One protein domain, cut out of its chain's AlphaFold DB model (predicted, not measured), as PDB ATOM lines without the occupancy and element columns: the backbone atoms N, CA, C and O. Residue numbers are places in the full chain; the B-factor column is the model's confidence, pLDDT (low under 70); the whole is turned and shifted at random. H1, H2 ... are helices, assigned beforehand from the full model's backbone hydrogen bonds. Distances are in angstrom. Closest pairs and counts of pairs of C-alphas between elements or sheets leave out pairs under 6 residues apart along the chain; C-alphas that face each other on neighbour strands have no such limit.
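What this domain is: This is residues 2 to 74 of the 75 residues of an uncharacterized protein of candidate division WOR_3 bacterium SM23_60 (UniProt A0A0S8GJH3). Picture one long helix, H2, that makes the longest axis, with the short helix H3 folded back beside its last part as a helical hairpin. At the other end of H2, H1 slants off as the second arm of an open V, touching no helix, and its residues 2 to 13 stick out. The printed part has 73 residues with three named helices, in the order H1, H2, H3, and no named strand; the class is all helix. The whole is extended, with a radius of gyration of the C-alphas of 20.2 A and spans of 57 by 28 by 15 A.

Where its parts are: Find C-alpha 2 at (-108.043, -60.434, 118.846); from there H1, residues 2 to 19, runs 26.1 A to C-alpha 19. Next look at C-alpha 29, at (-102.782, -79.464, 103.977), where H2, residues 29 to 58, begins its run of 43.9 A. H3, residues 64 to 72, ends at C-alpha 72, at (-79.463, -78.433, 131.071).

How they stand to each other: Look first at H1, which is apart from H2 and from H3. Residues 33 to 45, which belong to H2, stand free. Farther along, H2 touches H3 with residues 50 to 57 alone; the closest C-alphas, those of Ile 53 and Ala 67, are 6.2 A apart. This hairpin runs opposite ways at a shallow tilt of 10 degrees. In H1, H2 and H3, every O i to N i+4 pair is within hydrogen-bond range.

The domain as a whole: The two C-alphas farthest apart, those of Asn 19 and Gly 60, are 57.5 A apart, and the outline is only just a rod. The printed part has no cut. The link from H1 to H2 is short, with 9 residues, and the link from H2 to H3 is tight, with 5. Mean pLDDT of the printed part is 84.3; look for values under 70 at residues 21 to 26.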
ATOM      1  N   ILE A   2    -109.410 -60.162 119.356       81.62
ATOM      2  CA  ILE A   2    -108.043 -60.434 118.846       81.62
ATOM      3  C   ILE A   2    -107.928 -61.807 118.154       81.62
ATOM      4  O   ILE A   2    -107.366 -61.906 117.068       81.62
ATOM      5  N   SER A   3    -108.543 -62.851 118.718       83.19
ATOM      6  CA  SER A   3    -108.514 -64.202 118.136       83.19
ATOM      7  C   SER A   3    -109.132 -64.283 116.736       83.19
ATOM      8  O   SER A   3    -108.652 -65.049 115.912       83.19
ATOM      9  N   ALA A   4    -110.162 -63.480 116.445       86.75
ATOM     10  CA  ALA A   4    -110.810 -63.465 115.130       86.75
ATOM     11  C   ALA A   4    -109.930 -62.784 114.071       86.75
ATOM     12  O   ALA A   4    -109.846 -63.258 112.943       86.75
ATOM     13  N   ILE A   5    -109.219 -61.718 114.457       92.81
ATOM     14  CA  ILE A   5    -108.264 -61.017 113.588       92.81
ATOM     15  C   ILE A   5    -107.122 -61.959 113.194       92.81
ATOM     16  O   ILE A   5    -106.785 -62.063 112.018       92.81
ATOM     17  N   ILE A   6    -106.579 -62.702 114.163       90.44
ATOM     18  CA  ILE A   6    -105.534 -63.705 113.917       90.44
ATOM     19  C   ILE A   6    -106.028 -64.775 112.937       90.44
ATOM     20  O   ILE A   6    -105.295 -65.160 112.031       90.44
ATOM     21  N   LEU A   7    -107.278 -65.221 113.082       87.25
ATOM     22  CA  LEU A   7    -107.877 -66.241 112.223       87.25
ATOM     23  C   LEU A   7    -108.018 -65.752 110.772       87.25
ATOM     24  O   LEU A   7    -107.661 -66.473 109.844       87.25
ATOM     25  N   ILE A   8    -108.456 -64.506 110.575       92.12
ATOM     26  CA  ILE A   8    -108.583 -63.889 109.246       92.12
ATOM     27  C   ILE A   8    -107.210 -63.716 108.584       92.12
ATOM     28  O   ILE A   8    -107.053 -64.056 107.413       92.12
ATOM     29  N   ILE A   9    -106.208 -63.237 109.330       91.81
ATOM     30  CA  ILE A   9    -104.830 -63.113 108.830       91.81
ATOM     31  C   ILE A   9    -104.291 -64.489 108.433       91.81
ATOM     32  O   ILE A   9    -103.714 -64.635 107.358       91.81
ATOM     33  N   PHE A  10    -104.520 -65.504 109.268       87.38
ATOM     34  CA  PHE A  10    -104.088 -66.868 108.992       87.38
ATOM     35  C   PHE A  10    -104.730 -67.417 107.714       87.38
ATOM     36  O   PHE A  10    -104.018 -67.933 106.863       87.38
ATOM     37  N   ILE A  11    -106.045 -67.244 107.534       85.88
ATOM     38  CA  ILE A  11    -106.760 -67.658 106.316       85.88
ATOM     39  C   ILE A  11    -106.230 -66.916 105.084       85.88
ATOM     40  O   ILE A  11    -106.013 -67.539 104.047       85.88
ATOM     41  N   GLY A  12    -105.988 -65.607 105.183       87.25
ATOM     42  CA  GLY A  12    -105.463 -64.809 104.073       87.25
ATOM     43  C   GLY A  12    -104.062 -65.246 103.644       87.25
ATOM     44  O   GLY A  12    -103.822 -65.482 102.461       87.25
ATOM     45  N   VAL A  13    -103.155 -65.425 104.609       85.94
ATOM     46  CA  VAL A  13    -101.801 -65.945 104.366       85.94
ATOM     47  C   VAL A  13    -101.868 -67.359 103.799       85.94
ATOM     48  O   VAL A  13    -101.175 -67.655 102.827       85.94
ATOM     49  N   PHE A  14    -102.738 -68.207 104.353       79.31
ATOM     50  CA  PHE A  14    -102.953 -69.568 103.882       79.31
ATOM     51  C   PHE A  14    -103.348 -69.560 102.405       79.31
ATOM     52  O   PHE A  14    -102.602 -70.098 101.597       79.31
ATOM     53  N   LEU A  15    -104.425 -68.863 102.022       80.75
ATOM     54  CA  LEU A  15    -104.887 -68.756 100.629       80.75
ATOM     55  C   LEU A  15    -103.820 -68.177  99.685       80.75
ATOM     56  O   LEU A  15    -103.669 -68.652  98.558       80.75
ATOM     57  N   TRP A  16    -103.043 -67.195 100.146       83.81
ATOM     58  CA  TRP A  16    -101.959 -66.601  99.362       83.81
ATOM     59  C   TRP A  16    -100.825 -67.597  99.065       83.81
ATOM     60  O   TRP A  16    -100.353 -67.670  97.930       83.81
ATOM     61  N   LEU A  17    -100.447 -68.426 100.044       76.75
ATOM     62  CA  LEU A  17     -99.468 -69.512  99.885       76.75
ATOM     63  C   LEU A  17     -99.921 -70.580  98.878       76.75
ATOM     64  O   LEU A  17     -99.096 -71.092  98.119       76.75
ATOM     65  N   GLY A  18    -101.221 -70.882  98.831       73.31
ATOM     66  CA  GLY A  18    -101.788 -71.775  97.814       73.31
ATOM     67  C   GLY A  18    -101.726 -71.177  96.410       73.31
ATOM     68  O   GLY A  18    -101.363 -71.867  95.460       73.31
ATOM     69  N   ASN A  19    -101.993 -69.875  96.275       78.19
ATOM     70  CA  ASN A  19    -101.893 -69.178  94.990       78.19
ATOM     71  C   ASN A  19    -100.456 -69.161  94.430       78.19
ATOM     72  O   ASN A  19    -100.259 -69.218  93.219       78.19
ATOM     73  N   LEU A  20     -99.439 -69.143  95.298       81.56
ATOM     74  CA  LEU A  20     -98.030 -69.232  94.897       81.56
ATOM     75  C   LEU A  20     -97.611 -70.638  94.411       81.56
ATOM     76  O   LEU A  20     -96.453 -70.822  94.044       81.56
ATOM     77  N   ARG A  21     -98.519 -71.633  94.408       69.94
ATOM     78  CA  ARG A  21     -98.258 -73.058  94.093       69.94
ATOM     79  C   ARG A  21     -97.123 -73.687  94.918       69.94
ATOM     80  O   ARG A  21     -96.628 -74.753  94.568       69.94
ATOM     81  N   ILE A  22     -96.728 -73.045  96.020       69.75
ATOM     82  CA  ILE A  22     -95.751 -73.566  96.988       69.75
ATOM     83  C   ILE A  22     -96.375 -74.723  97.779       69.75
ATOM     84  O   ILE A  22     -95.672 -75.636  98.203       69.75
ATOM     85  N   VAL A  23     -97.699 -74.688  97.965       64.62
ATOM     86  CA  VAL A  23     -98.470 -75.705  98.681       64.62
ATOM     87  C   VAL A  23     -99.649 -76.125  97.812       64.62
ATOM     88  O   VAL A  23    -100.505 -75.297  97.493       64.62
ATOM     89  N   ASP A  24     -99.715 -77.404  97.442       68.56
ATOM     90  CA  ASP A  24    -100.848 -77.946  96.699       68.56
ATOM     91  C   ASP A  24    -102.015 -78.185  97.675       68.56
ATOM     92  O   ASP A  24    -102.126 -79.209  98.360       68.56
ATOM     93  N   MET A  25    -102.874 -77.168  97.803       64.44
ATOM     94  CA  MET A  25    -103.963 -77.113  98.788       64.44
ATOM     95  C   MET A  25    -104.992 -78.241  98.670       64.44
ATOM     96  O   MET A  25    -105.773 -78.445  99.596       64.44
ATOM     97  N   GLY A  26    -105.001 -78.983  97.561       68.19
ATOM     98  CA  GLY A  26    -105.887 -80.129  97.380       68.19
ATOM     99  C   GLY A  26    -105.474 -81.363  98.185       68.19
ATOM    100  O   GLY A  26    -106.334 -82.169  98.535       68.19
ATOM    101  N   ARG A  27    -104.180 -81.526  98.498       70.75
ATOM    102  CA  ARG A  27    -103.661 -82.786  99.059       70.75
ATOM    103  C   ARG A  27    -102.715 -82.618 100.243       70.75
ATOM    104  O   ARG A  27    -102.692 -83.494 101.101       70.75
ATOM    105  N   ASP A  28    -101.988 -81.507 100.330       75.50
ATOM    106  CA  ASP A  28    -100.844 -81.412 101.247       75.50
ATOM    107  C   ASP A  28    -101.180 -80.742 102.594       75.50
ATOM    108  O   ASP A  28    -100.424 -80.854 103.561       75.50
ATOM    109  N   TRP A  29    -102.348 -80.101 102.723       76.94
ATOM    110  CA  TRP A  29    -102.782 -79.464 103.977       76.94
ATOM    111  C   TRP A  29    -102.871 -80.414 105.196       76.94
ATOM    112  O   TRP A  29    -102.536 -79.965 106.299       76.94
ATOM    113  N   PRO A  30    -103.221 -81.716 105.071       83.38
ATOM    114  CA  PRO A  30    -103.184 -82.639 106.203       83.38
ATOM    115  C   PRO A  30    -101.754 -82.913 106.678       83.38
ATOM    116  O   PRO A  30    -101.537 -83.144 107.865       83.38
ATOM    117  N   VAL A  31    -100.759 -82.842 105.786       83.38
ATOM    118  CA  VAL A  31     -99.345 -83.056 106.135       83.38
ATOM    119  C   VAL A  31     -98.864 -81.968 107.091       83.38
ATOM    120  O   VAL A  31     -98.200 -82.270 108.079       83.38
ATOM    121  N   ILE A  32     -99.268 -80.716 106.867       79.56
ATOM    122  CA  ILE A  32     -98.968 -79.600 107.776       79.56
ATOM    123  C   ILE A  32     -99.551 -79.856 109.169       79.56
ATOM    124  O   ILE A  32     -98.857 -79.657 110.165       79.56
ATOM    125  N   LEU A  33    -100.786 -80.359 109.262       83.50
ATOM    126  CA  LEU A  33    -101.393 -80.715 110.549       83.50
ATOM    127  C   LEU A  33    -100.650 -81.856 111.248       83.50
ATOM    128  O   LEU A  33    -100.450 -81.798 112.460       83.50
ATOM    129  N   ILE A  34    -100.197 -82.861 110.494       86.19
ATOM    130  CA  ILE A  34     -99.401 -83.972 111.029       86.19
ATOM    131  C   ILE A  34     -98.058 -83.460 111.564       86.19
ATOM    132  O   ILE A  34     -97.675 -83.807 112.680       86.19
ATOM    133  N   VAL A  35     -97.361 -82.597 110.819       85.88
ATOM    134  CA  VAL A  35     -96.084 -82.002 111.248       85.88
ATOM    135  C   VAL A  35     -96.272 -81.139 112.496       85.88
ATOM    136  O   VAL A  35     -95.521 -81.287 113.459       85.88
ATOM    137  N   ILE A  36     -97.302 -80.287 112.531       87.06
ATOM    138  CA  ILE A  36     -97.636 -79.478 113.714       87.06
ATOM    139  C   ILE A  36     -97.948 -80.383 114.913       87.06
ATOM    140  O   ILE A  36     -97.460 -80.136 116.017       87.06
ATOM    141  N   GLY A  37     -98.719 -81.454 114.700       86.06
ATOM    142  CA  GLY A  37     -99.034 -82.448 115.722       86.06
ATOM    143  C   GLY A  37     -97.784 -83.134 116.279       86.06
ATOM    144  O   GLY A  37     -97.621 -83.212 117.497       86.06
ATOM    145  N   LEU A  38     -96.865 -83.557 115.407       88.19
ATOM    146  CA  LEU A  38     -95.586 -84.165 115.788       88.19
ATOM    147  C   LEU A  38     -94.712 -83.198 116.595       88.19
ATOM    148  O   LEU A  38     -94.231 -83.556 117.669       88.19
ATOM    149  N   VAL A  39     -94.545 -81.957 116.131       86.38
ATOM    150  CA  VAL A  39     -93.771 -80.931 116.852       86.38
ATOM    151  C   VAL A  39     -94.392 -80.633 118.221       86.38
ATOM    152  O   VAL A  39     -93.678 -80.516 119.220       86.38
ATOM    153  N   SER A  40     -95.723 -80.552 118.294       84.94
ATOM    154  CA  SER A  40     -96.447 -80.352 119.551       84.94
ATOM    155  C   SER A  40     -96.196 -81.498 120.533       84.94
ATOM    156  O   SER A  40     -95.862 -81.247 121.692       84.94
ATOM    157  N   LEU A  41     -96.246 -82.750 120.060       84.50
ATOM    158  CA  LEU A  41     -96.006 -83.936 120.880       84.50
ATOM    159  C   LEU A  41     -94.595 -83.941 121.486       84.50
ATOM    160  O   LEU A  41     -94.445 -84.173 122.690       84.50
ATOM    161  N   LEU A  42     -93.571 -83.614 120.689       81.94
ATOM    162  CA  LEU A  42     -92.191 -83.501 121.174       81.94
ATOM    163  C   LEU A  42     -92.067 -82.425 122.264       81.94
ATOM    164  O   LEU A  42     -91.442 -82.648 123.302       81.94
ATOM    165  N   ASN A  43     -92.728 -81.280 122.086       81.00
ATOM    166  CA  ASN A  43     -92.729 -80.201 123.077       81.00
ATOM    167  C   ASN A  43     -93.498 -80.563 124.359       81.00
ATOM    168  O   ASN A  43     -93.099 -80.154 125.454       81.00
ATOM    169  N   THR A  44     -94.577 -81.344 124.262       81.06
ATOM    170  CA  THR A  44     -95.309 -81.846 125.435       81.06
ATOM    171  C   THR A  44     -94.441 -82.785 126.271       81.06
ATOM    172  O   THR A  44     -94.430 -82.669 127.500       81.06
ATOM    173  N   GLN A  45     -93.658 -83.661 125.634       79.38
ATOM    174  CA  GLN A  45     -92.770 -84.574 126.358       79.38
ATOM    175  C   GLN A  45     -91.655 -83.840 127.113       79.38
ATOM    176  O   GLN A  45     -91.383 -84.172 128.271       79.38
ATOM    177  N   LYS A  46     -91.074 -82.788 126.519       79.62
ATOM    178  CA  LYS A  46     -90.087 -81.930 127.201       79.62
ATOM    179  C   LYS A  46     -90.669 -81.298 128.466       79.62
ATOM    180  O   LYS A  46     -90.094 -81.431 129.545       79.62
ATOM    181  N   LYS A  47     -91.859 -80.693 128.363       81.25
ATOM    182  CA  LYS A  47     -92.547 -80.063 129.505       81.25
ATOM    183  C   LYS A  47     -92.868 -81.062 130.619       81.25
ATOM    184  O   LYS A  47     -92.676 -80.748 131.793       81.25
ATOM    185  N   ALA A  48     -93.327 -82.263 130.266       84.19
ATOM    186  CA  ALA A  48     -93.619 -83.311 131.241       84.19
ATOM    187  C   ALA A  48     -92.358 -83.752 132.006       84.19
ATOM    188  O   ALA A  48     -92.403 -83.931 133.224       84.19
ATOM    189  N   ARG A  49     -91.218 -83.872 131.312       82.06
ATOM    190  CA  ARG A  49     -89.939 -84.257 131.920       82.06
ATOM    191  C   ARG A  49     -89.398 -83.187 132.866       82.06
ATOM    192  O   ARG A  49     -89.063 -83.520 134.000       82.06
ATOM    193  N   SER A  50     -89.376 -81.919 132.451       86.31
ATOM    194  CA  SER A  50     -88.951 -80.811 133.322       86.31
ATOM    195  C   SER A  50     -89.822 -80.721 134.574       86.31
ATOM    196  O   SER A  50     -89.303 -80.582 135.678       86.31
ATOM    197  N   LYS A  51     -91.142 -80.907 134.431       90.06
ATOM    198  CA  LYS A  51     -92.070 -80.923 135.568       90.06
ATOM    199  C   LYS A  51     -91.787 -82.071 136.541       90.06
ATOM    200  O   LYS A  51     -91.913 -81.889 137.748       90.06
ATOM    201  N   LYS A  52     -91.386 -83.243 136.037       90.44
ATOM    202  CA  LYS A  52     -90.978 -84.372 136.884       90.44
ATOM    203  C   LYS A  52     -89.713 -84.052 137.687       90.44
ATOM    204  O   LYS A  52     -89.701 -84.313 138.881       90.44
ATOM    205  N   ILE A  53     -88.699 -83.456 137.054       90.19
ATOM    206  CA  ILE A  53     -87.436 -83.085 137.719       90.19
ATOM    207  C   ILE A  53     -87.694 -82.074 138.843       90.19
ATOM    208  O   ILE A  53     -87.210 -82.265 139.952       90.19
ATOM    209  N   ILE A  54     -88.515 -81.052 138.585       91.62
ATOM    210  CA  ILE A  54     -88.897 -80.055 139.597       91.62
ATOM    211  C   ILE A  54     -89.632 -80.721 140.771       91.62
ATOM    212  O   ILE A  54     -89.299 -80.474 141.922       91.62
ATOM    213  N   ASN A  55     -90.576 -81.623 140.498       93.88
ATOM    214  CA  ASN A  55     -91.316 -82.340 141.543       93.88
ATOM    215  C   ASN A  55     -90.414 -83.277 142.374       93.88
ATOM    216  O   ASN A  55     -90.638 -83.466 143.566       93.88
ATOM    217  N   ASP A  56     -89.399 -83.889 141.758       91.75
ATOM    218  CA  ASP A  56     -88.423 -84.713 142.477       91.75
ATOM    219  C   ASP A  56     -87.500 -83.848 143.363       91.75
ATOM    220  O   ASP A  56     -87.146 -84.285 144.459       91.75
ATOM    221  N   LEU A  57     -87.184 -82.613 142.946       92.19
ATOM    222  CA  LEU A  57     -86.465 -81.622 143.759       92.19
ATOM    223  C   LEU A  57     -87.313 -81.134 144.943       92.19
ATOM    224  O   LEU A  57     -86.843 -81.152 146.075       92.19
ATOM    225  N   GLU A  58     -88.579 -80.769 144.710       91.50
ATOM    226  CA  GLU A  58     -89.519 -80.341 145.764       91.50
ATOM    227  C   GLU A  58     -89.717 -81.418 146.840       91.50
ATOM    228  O   GLU A  58     -89.894 -81.114 148.017       91.50
ATOM    229  N   LYS A  59     -89.655 -82.693 146.446       95.12
ATOM    230  CA  LYS A  59     -89.750 -83.841 147.358       95.12
ATOM    231  C   LYS A  59     -88.426 -84.201 148.036       95.12
ATOM    232  O   LYS A  59     -88.393 -85.188 148.766       95.12
ATOM    233  N   GLY A  60     -87.348 -83.461 147.769       93.44
ATOM    234  CA  GLY A  60     -86.018 -83.713 148.323       93.44
ATOM    235  C   GLY A  60     -85.375 -85.018 147.843       93.44
ATOM    236  O   GLY A  60     -84.502 -85.550 148.520       93.44
ATOM    237  N   LYS A  61     -85.816 -85.571 146.702       93.00
ATOM    238  CA  LYS A  61     -85.274 -86.827 146.146       93.00
ATOM    239  C   LYS A  61     -83.973 -86.632 145.370       93.00
ATOM    240  O   LYS A  61     -83.279 -87.610 145.112       93.00
ATOM    241  N   ILE A  62     -83.702 -85.404 144.941       92.88
ATOM    242  CA  ILE A  62     -82.512 -84.989 144.190       92.88
ATOM    243  C   ILE A  62     -82.021 -83.651 144.749       92.88
ATOM    244  O   ILE A  62     -82.822 -82.900 145.311       92.88
ATOM    245  N   THR A  63     -80.734 -83.340 144.590       93.19
ATOM    246  CA  THR A  63     -80.182 -82.030 144.982       93.19
ATOM    247  C   THR A  63     -80.403 -80.975 143.896       93.19
ATOM    248  O   THR A  63     -80.773 -81.295 142.760       93.19
ATOM    249  N   VAL A  64     -80.173 -79.704 144.238       90.44
ATOM    250  CA  VAL A  64     -80.301 -78.577 143.299       90.44
ATOM    251  C   VAL A  64     -79.332 -78.747 142.126       90.44
ATOM    252  O   VAL A  64     -79.735 -78.616 140.972       90.44
ATOM    253  N   GLU A  65     -78.092 -79.152 142.400       91.62
ATOM    254  CA  GLU A  65     -77.043 -79.357 141.395       91.62
ATOM    255  C   GLU A  65     -77.402 -80.497 140.428       91.62
ATOM    256  O   GLU A  65     -77.223 -80.386 139.211       91.62
ATOM    257  N   GLU A  66     -77.974 -81.591 140.943       89.25
ATOM    258  CA  GLU A  66     -78.452 -82.695 140.108       89.25
ATOM    259  C   GLU A  66     -79.656 -82.300 139.244       89.25
ATOM    260  O   GLU A  66     -79.784 -82.757 138.100       89.25
ATOM    261  N   ALA A  67     -80.560 -81.474 139.776       90.25
ATOM    262  CA  ALA A  67     -81.709 -80.972 139.036       90.25
ATOM    263  C   ALA A  67     -81.269 -80.056 137.884       90.25
ATOM    264  O   ALA A  67     -81.727 -80.238 136.751       90.25
ATOM    265  N   GLU A  68     -80.329 -79.141 138.135       91.94
ATOM    266  CA  GLU A  68     -79.747 -78.266 137.113       91.94
ATOM    267  C   GLU A  68     -79.069 -79.065 135.995       91.94
ATOM    268  O   GLU A  68     -79.336 -78.831 134.811       91.94
ATOM    269  N   GLY A  69     -78.265 -80.074 136.348       91.06
ATOM    270  CA  GLY A  69     -77.608 -80.944 135.371       91.06
ATOM    271  C   GLY A  69     -78.595 -81.701 134.472       91.06
ATOM    272  O   GLY A  69     -78.365 -81.848 133.266       91.06
ATOM    273  N   LYS A  70     -79.728 -82.151 135.025       87.75
ATOM    274  CA  LYS A  70     -80.787 -82.847 134.271       87.75
ATOM    275  C   LYS A  70     -81.605 -81.898 133.392       87.75
ATOM    276  O   LYS A  70     -82.005 -82.284 132.292       87.75
ATOM    277  N   LEU A  71     -81.836 -80.665 133.840       87.81
ATOM    278  CA  LEU A  71     -82.545 -79.649 133.057       87.81
ATOM    279  C   LEU A  71     -81.694 -79.143 131.889       87.81
ATOM    280  O   LEU A  71     -82.201 -79.046 130.774       87.81
ATOM    281  N   ARG A  72     -80.394 -78.912 132.107       87.38
ATOM    282  CA  ARG A  72     -79.463 -78.433 131.071       87.38
ATOM    283  C   ARG A  72     -79.257 -79.433 129.928       87.38
ATOM    284  O   ARG A  72     -79.008 -79.018 128.803       87.38
ATOM    285  N   ASN A  73     -79.396 -80.730 130.204       82.19
ATOM    286  CA  ASN A  73     -79.303 -81.809 129.212       82.19
ATOM    287  C   ASN A  73     -80.671 -82.273 128.674       82.19
ATOM    288  O   ASN A  73     -80.771 -83.347 128.077       82.19
ATOM    289  N   THR A  74     -81.750 -81.520 128.912       74.88
ATOM    290  CA  THR A  74     -83.044 -81.830 128.291       74.88
ATOM    291  C   THR A  74     -83.010 -81.367 126.825       74.88
ATOM    292  O   THR A  74     -82.821 -80.173 126.599       74.88
TER     293      THR A  74